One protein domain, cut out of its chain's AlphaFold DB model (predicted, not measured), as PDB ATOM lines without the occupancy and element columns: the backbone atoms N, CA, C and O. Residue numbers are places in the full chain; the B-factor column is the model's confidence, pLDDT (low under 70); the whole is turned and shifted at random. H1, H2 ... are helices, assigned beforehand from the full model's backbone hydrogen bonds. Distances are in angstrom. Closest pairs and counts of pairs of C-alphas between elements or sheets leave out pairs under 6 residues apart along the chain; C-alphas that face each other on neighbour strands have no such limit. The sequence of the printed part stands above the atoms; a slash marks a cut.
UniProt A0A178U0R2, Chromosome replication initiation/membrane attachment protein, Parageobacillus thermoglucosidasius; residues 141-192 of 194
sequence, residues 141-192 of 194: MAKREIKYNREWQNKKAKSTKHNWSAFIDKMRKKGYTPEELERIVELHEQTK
ATOM      1  N   MET A 141       8.184   8.065  19.534       85.94
ATOM      2  CA  MET A 141       9.538   8.272  20.052       85.94
ATOM      3  C   MET A 141       9.513   9.020  21.389       85.94
ATOM      4  O   MET A 141      10.124   8.558  22.354       85.94
ATOM      5  N   ALA A 142       8.745  10.110  21.490       80.94
ATOM      6  CA  ALA A 142       8.622  10.877  22.729       80.94
ATOM      7  C   ALA A 142       8.035  10.036  23.879       80.94
ATOM      8  O   ALA A 142       8.538  10.072  25.004       80.94
ATOM      9  N   LYS A 143       7.007   9.217  23.612       81.75
ATOM     10  CA  LYS A 143       6.439   8.290  24.609       81.75
ATOM     11  C   LYS A 143       7.469   7.270  25.096       81.75
ATOM     12  O   LYS A 143       7.550   7.008  26.300       81.75
ATOM     13  N   ARG A 144       8.260   6.695  24.181       84.06
ATOM     14  CA  ARG A 144       9.331   5.744  24.521       84.06
ATOM     15  C   ARG A 144      10.416   6.398  25.367       84.06
ATOM     16  O   ARG A 144      10.821   5.808  26.366       84.06
ATOM     17  N   GLU A 145      10.836   7.608  25.017       77.44
ATOM     18  CA  GLU A 145      11.846   8.360  25.764       77.44
ATOM     19  C   GLU A 145      11.374   8.680  27.189       77.44
ATOM     20  O   GLU A 145      12.087   8.411  28.156       77.44
ATOM     21  N   ILE A 146      10.133   9.152  27.348       76.94
ATOM     22  CA  ILE A 146       9.535   9.409  28.667       76.94
ATOM     23  C   ILE A 146       9.490   8.124  29.504       76.94
ATOM     24  O   ILE A 146       9.846   8.138  30.685       76.94
ATOM     25  N   LYS A 147       9.076   7.000  28.903       82.00
ATOM     26  CA  LYS A 147       9.035   5.698  29.583       82.00
ATOM     27  C   LYS A 147      10.432   5.250  30.017       82.00
ATOM     28  O   LYS A 147      10.614   4.893  31.180       82.00
ATOM     29  N   TYR A 148      11.412   5.319  29.117       80.50
ATOM     30  CA  TYR A 148      12.799   4.962  29.402       80.50
ATOM     31  C   TYR A 148      13.379   5.816  30.536       80.50
ATOM     32  O   TYR A 148      13.914   5.272  31.502       80.50
ATOM     33  N   ASN A 149      13.199   7.138  30.477       73.38
ATOM     34  CA  ASN A 149      13.682   8.058  31.507       73.38
ATOM     35  C   ASN A 149      13.041   7.772  32.869       73.38
ATOM     36  O   ASN A 149      13.738   7.743  33.884       73.38
ATOM     37  N   ARG A 150      11.734   7.485  32.903       79.12
ATOM     38  CA  ARG A 150      11.025   7.102  34.133       79.12
ATOM     39  C   ARG A 150      11.571   5.803  34.725       79.12
ATOM     40  O   ARG A 150      11.810   5.716  35.927       79.12
ATOM     41  N   GLU A 151      11.785   4.787  33.895       82.62
ATOM     42  CA  GLU A 151      12.364   3.515  34.329       82.62
ATOM     43  C   GLU A 151      13.806   3.679  34.820       82.62
ATOM     44  O   GLU A 151      14.184   3.087  35.833       82.62
ATOM     45  N   TRP A 152      14.602   4.509  34.148       74.25
ATOM     46  CA  TRP A 152      15.979   4.796  34.532       74.25
ATOM     47  C   TRP A 152      16.068   5.561  35.858       74.25
ATOM     48  O   TRP A 152      16.836   5.165  36.736       74.25
ATOM     49  N   GLN A 153      15.231   6.583  36.061       74.06
ATOM     50  CA  GLN A 153      15.118   7.285  37.346       74.06
ATOM     51  C   GLN A 153      14.700   6.328  38.471       74.06
ATOM     52  O   GLN A 153      15.316   6.317  39.535       74.06
ATOM     53  N   ASN A 154      13.731   5.444  38.214       73.94
ATOM     54  CA  ASN A 154      13.305   4.430  39.181       73.94
ATOM     55  C   ASN A 154      14.420   3.424  39.514       73.94
ATOM     56  O   ASN A 154      14.561   3.017  40.669       73.94
ATOM     57  N   LYS A 155      15.231   3.018  38.528       71.88
ATOM     58  CA  LYS A 155      16.399   2.148  38.744       71.88
ATOM     59  C   LYS A 155      17.486   2.854  39.554       71.88
ATOM     60  O   LYS A 155      18.021   2.242  40.477       71.88
ATOM     61  N   LYS A 156      17.767   4.133  39.277       64.62
ATOM     62  CA  LYS A 156      18.688   4.948  40.087       64.62
ATOM     63  C   LYS A 156      18.208   5.072  41.530       64.62
ATOM     64  O   LYS A 156      18.968   4.746  42.433       64.62
ATOM     65  N   ALA A 157      16.942   5.427  41.751       61.09
ATOM     66  CA  ALA A 157      16.371   5.527  43.095       61.09
ATOM     67  C   ALA A 157      16.464   4.198  43.873       61.09
ATOM     68  O   ALA A 157      16.828   4.184  45.051       61.09
ATOM     69  N   LYS A 158      16.211   3.061  43.207       60.44
ATOM     70  CA  LYS A 158      16.362   1.723  43.808       60.44
ATOM     71  C   LYS A 158      17.823   1.358  44.092       60.44
ATOM     72  O   LYS A 158      18.100   0.813  45.156       60.44
ATOM     73  N   SER A 159      18.750   1.679  43.190       59.56
ATOM     74  CA  SER A 159      20.187   1.426  43.369       59.56
ATOM     75  C   SER A 159      20.779   2.254  44.514       59.56
ATOM     76  O   SER A 159      21.500   1.709  45.346       59.56
ATOM     77  N   THR A 160      20.402   3.529  44.644       59.12
ATOM     78  CA  THR A 160      20.820   4.372  45.774       59.12
ATOM     79  C   THR A 160      20.275   3.842  47.103       59.12
ATOM     80  O   THR A 160      21.016   3.795  48.082       59.12
ATOM     81  N   LYS A 161      19.023   3.360  47.143       59.38
ATOM     82  CA  LYS A 161      18.428   2.762  48.354       59.38
ATOM     83  C   LYS A 161      19.101   1.436  48.743       59.38
ATOM     84  O   LYS A 161      19.310   1.180  49.928       59.38
ATOM     85  N   HIS A 162      19.484   0.618  47.759       58.62
ATOM     86  CA  HIS A 162      20.213  -0.635  47.985       58.62
ATOM     87  C   HIS A 162      21.646  -0.385  48.490       58.62
ATOM     88  O   HIS A 162      22.078  -1.023  49.448       58.62
ATOM     89  N   ASN A 163      22.342   0.610  47.926       67.81
ATOM     90  CA  ASN A 163      23.681   1.009  48.373       67.81
ATOM     91  C   ASN A 163      23.676   1.631  49.776       67.81
ATOM     92  O   ASN A 163      24.594   1.379  50.553       67.81
ATOM     93  N   TRP A 164      22.639   2.400  50.129       70.75
ATOM     94  CA  TRP A 164      22.531   3.003  51.459       70.75
ATOM     95  C   TRP A 164      22.203   1.970  52.543       70.75
ATOM     96  O   TRP A 164      22.839   1.963  53.589       70.75
ATOM     97  N   SER A 165      21.304   1.020  52.266       75.81
ATOM     98  CA  SER A 165      21.027  -0.099  53.182       75.81
ATOM     99  C   SER A 165      22.278  -0.951  53.452       75.81
ATOM    100  O   SER A 165      22.584  -1.277  54.599       75.81
ATOM    101  N   ALA A 166      23.071  -1.235  52.411       80.12
ATOM    102  CA  ALA A 166      24.342  -1.946  52.550       80.12
ATOM    103  C   ALA A 166      25.400  -1.138  53.329       80.12
ATOM    104  O   ALA A 166      26.177  -1.709  54.097       80.12
ATOM    105  N   PHE A 167      25.427   0.188  53.161       82.94
ATOM    106  CA  PHE A 167      26.282   1.080  53.944       82.94
ATOM    107  C   PHE A 167      25.896   1.071  55.430       82.94
ATOM    108  O   PHE A 167      26.765   0.849  56.271       82.94
ATOM    109  N   ILE A 168      24.608   1.208  55.759       82.69
ATOM    110  CA  ILE A 168      24.112   1.165  57.143       82.69
ATOM    111  C   ILE A 168      24.395  -0.198  57.801       82.69
ATOM    112  O   ILE A 168      24.889  -0.234  58.927       82.69
ATOM    113  N   ASP A 169      24.199  -1.321  57.097       85.12
ATOM    114  CA  ASP A 169      24.543  -2.652  57.629       85.12
ATOM    115  C   ASP A 169      26.054  -2.806  57.895       85.12
ATOM    116  O   ASP A 169      26.465  -3.392  58.900       85.12
ATOM    117  N   LYS A 170      26.901  -2.223  57.034       88.94
ATOM    118  CA  LYS A 170      28.359  -2.197  57.223       88.94
ATOM    119  C   LYS A 170      28.768  -1.362  58.438       88.94
ATOM    120  O   LYS A 170      29.667  -1.779  59.167       88.94
ATOM    121  N   MET A 171      28.136  -0.211  58.660       88.31
ATOM    122  CA  MET A 171      28.417   0.646  59.818       88.31
ATOM    123  C   MET A 171      27.935  -0.017  61.114       88.31
ATOM    124  O   MET A 171      28.688  -0.088  62.081       88.31
ATOM    125  N   ARG A 172      26.763  -0.663  61.104       89.69
ATOM    126  CA  ARG A 172      26.287  -1.474  62.235       89.69
ATOM    127  C   ARG A 172      27.277  -2.581  62.623       89.69
ATOM    128  O   ARG A 172      27.599  -2.732  63.795       89.69
ATOM    129  N   LYS A 173      27.829  -3.316  61.647       91.62
ATOM    130  CA  LYS A 173      28.864  -4.350  61.889       91.62
ATOM    131  C   LYS A 173      30.189  -3.793  62.423       91.62
ATOM    132  O   LYS A 173      30.970  -4.547  62.992       91.62
ATOM    133  N   LYS A 174      30.447  -2.494  62.242       89.88
ATOM    134  CA  LYS A 174      31.596  -1.782  62.818       89.88
ATOM    135  C   LYS A 174      31.330  -1.221  64.222       89.88
ATOM    136  O   LYS A 174      32.243  -0.634  64.790       89.88
ATOM    137  N   GLY A 175      30.130  -1.418  64.775       88.19
ATOM    138  CA  GLY A 175      29.798  -1.057  66.156       88.19
ATOM    139  C   GLY A 175      29.166   0.323  66.349       88.19
ATOM    140  O   GLY A 175      29.088   0.768  67.487       88.19
ATOM    141  N   TYR A 176      28.714   0.988  65.281       91.75
ATOM    142  CA  TYR A 176      27.984   2.261  65.389       91.75
ATOM    143  C   TYR A 176      26.611   2.053  66.046       91.75
ATOM    144  O   TYR A 176      25.916   1.082  65.714       91.75
ATOM    145  N   THR A 177      26.210   2.954  66.950       88.88
ATOM    146  CA  THR A 177      24.913   2.859  67.646       88.88
ATOM    147  C   THR A 177      23.750   3.276  66.737       88.88
ATOM    148  O   THR A 177      23.958   3.974  65.739       88.88
ATOM    149  N   PRO A 178      22.504   2.865  67.047       84.62
ATOM    150  CA  PRO A 178      21.328   3.297  66.294       84.62
ATOM    151  C   PRO A 178      21.208   4.823  66.175       84.62
ATOM    152  O   PRO A 178      20.957   5.310  65.075       84.62
ATOM    153  N   GLU A 179      21.476   5.577  67.249       85.44
ATOM    154  CA  GLU A 179      21.391   7.045  67.237       85.44
ATOM    155  C   GLU A 179      22.465   7.695  66.344       85.44
ATOM    156  O   GLU A 179      22.215   8.714  65.700       85.44
ATOM    157  N   GLU A 180      23.668   7.116  66.271       80.88
ATOM    158  CA  GLU A 180      24.739   7.603  65.391       80.88
ATOM    159  C   GLU A 180      24.416   7.361  63.912       80.88
ATOM    160  O   GLU A 180      24.697   8.208  63.061       80.88
ATOM    161  N   LEU A 181      23.802   6.216  63.596       84.81
ATOM    162  CA  LEU A 181      23.364   5.891  62.238       84.81
ATOM    163  C   LEU A 181      22.224   6.806  61.789       84.81
ATOM    164  O   LEU A 181      22.225   7.246  60.640       84.81
ATOM    165  N   GLU A 182      21.292   7.125  62.685       80.88
ATOM    166  CA  GLU A 182      20.164   8.019  62.414       80.88
ATOM    167  C   GLU A 182      20.641   9.438  62.061       80.88
ATOM    168  O   GLU A 182      20.259   9.972  61.021       80.88
ATOM    169  N   ARG A 183      21.621   9.980  62.801       83.94
ATOM    170  CA  ARG A 183      22.264  11.269  62.464       83.94
ATOM    171  C   ARG A 183      22.950  11.265  61.095       83.94
ATOM    172  O   ARG A 183      22.920  12.265  60.379       83.94
ATOM    173  N   ILE A 184      23.583  10.154  60.710       82.38
ATOM    174  CA  ILE A 184      24.228  10.017  59.392       82.38
ATOM    175  C   ILE A 184      23.179   9.984  58.269       82.38
ATOM    176  O   ILE A 184      23.424  10.522  57.186       82.38
ATOM    177  N   VAL A 185      22.017   9.369  58.511       79.12
ATOM    178  CA  VAL A 185      20.891   9.366  57.566       79.12
ATOM    179  C   VAL A 185      20.322  10.774  57.405       79.12
ATOM    180  O   VAL A 185      20.189  11.226  56.269       79.12
ATOM    181  N   GLU A 186      20.077  11.495  58.502       79.06
ATOM    182  CA  GLU A 186      19.561  12.872  58.473       79.06
ATOM    183  C   GLU A 186      20.483  13.825  57.694       79.06
ATOM    184  O   GLU A 186      20.022  14.561  56.820       79.06
ATOM    185  N   LEU A 187      21.799  13.758  57.929       79.06
ATOM    186  CA  LEU A 187      22.788  14.550  57.182       79.06
ATOM    187  C   LEU A 187      22.803  14.203  55.680       79.06
ATOM    188  O   LEU A 187      22.961  15.080  54.825       79.06
ATOM    189  N   HIS A 188      22.626  12.927  55.328       77.69
ATOM    190  CA  HIS A 188      22.565  12.500  53.928       77.69
ATOM    191  C   HIS A 188      21.272  12.939  53.220       77.69
ATOM    192  O   HIS A 188      21.286  13.185  52.014       77.69
ATOM    193  N   GLU A 189      20.152  13.032  53.936       72.12
ATOM    194  CA  GLU A 189      18.883  13.511  53.375       72.12
ATOM    195  C   GLU A 189      18.858  15.035  53.209       72.12
ATOM    196  O   GLU A 189      18.340  15.520  52.203       72.12
ATOM    197  N   GLN A 190      19.494  15.785  54.116       72.06
ATOM    198  CA  GLN A 190      19.664  17.239  53.985       72.06
ATOM    199  C   GLN A 190      20.478  17.605  52.734       72.06
ATOM    200  O   GLN A 190      20.049  18.432  51.939       72.06
ATOM    201  N   THR A 191      21.577  16.893  52.469       65.62
ATOM    202  CA  THR A 191      22.445  17.130  51.292       65.62
ATOM    203  C   THR A 191      21.836  16.747  49.933       65.62
ATOM    204  O   THR A 191      22.469  16.965  48.904       65.62
ATOM    205  N   LYS A 192      20.634  16.151  49.900       58.75
ATOM    206  CA  LYS A 192      19.892  15.859  48.656       58.75
ATOM    207  C   LYS A 192      18.803  16.877  48.326       58.75
ATOM    208  O   LYS A 192      18.288  16.828  47.209       58.75
TER     209      LYS A 192
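Overview. This is residues 141 to 192 of the 194 residues of the protein "Chromosome replication initiation/membrane attachment protein" of Parageobacillus thermoglucosidasius (UniProt A0A178U0R2). A long straight helix, H1, turns at its end into a much shorter helix, H2, which folds back beside it as the short arm of a lopsided, narrow V that opens away from the link. The two helices meet near that link, and residues 141 to 163 of H1 stick out with nothing packed on them. The printed part has 52 residues with two named helices, H1 then H2, and no named strand; its class is all helix. It is extended, with a radius of gyration of the C-alphas of 15.8 A, and its C-alphas span 51 by 21 by 10 A, a rod whose length H1 makes.

Along the chain. H1 runs from Met 141 to Lys 173, 47.8 A from first to last C-alpha, starting at C-alpha 141 (9.538, 8.272, 20.052) and ending at C-alpha 173 (28.864, -4.350, 61.889). Residues 174 to 177 form a tight link. H2 runs from Pro 178 to Gln 190, 18.7 A long, and its last C-alpha is at (19.664, 17.239, 53.985).

Arrangement. H1 and H2 form a helical hairpin, two touching helices in succession that run opposite ways, here at a shallow tilt of 29 degrees. They touch with residues 168 to 172 of H1 and 178 to 181 of H2 alone. Their closest C-alphas, those of Ile 168 and Leu 181, are 7.0 A apart. Residues 141 to 163 of H1 stand free. In both helices every O i to N i+4 pair is within hydrogen-bond range.

Size, cuts and confidence. The two C-alphas farthest apart, those of Met 141 and Gly 175, are 51.2 A apart. The printed part has no cut. The mean pLDDT of the printed part is 77.5, and residues 156 to 163 and 191 to 192 are under 70.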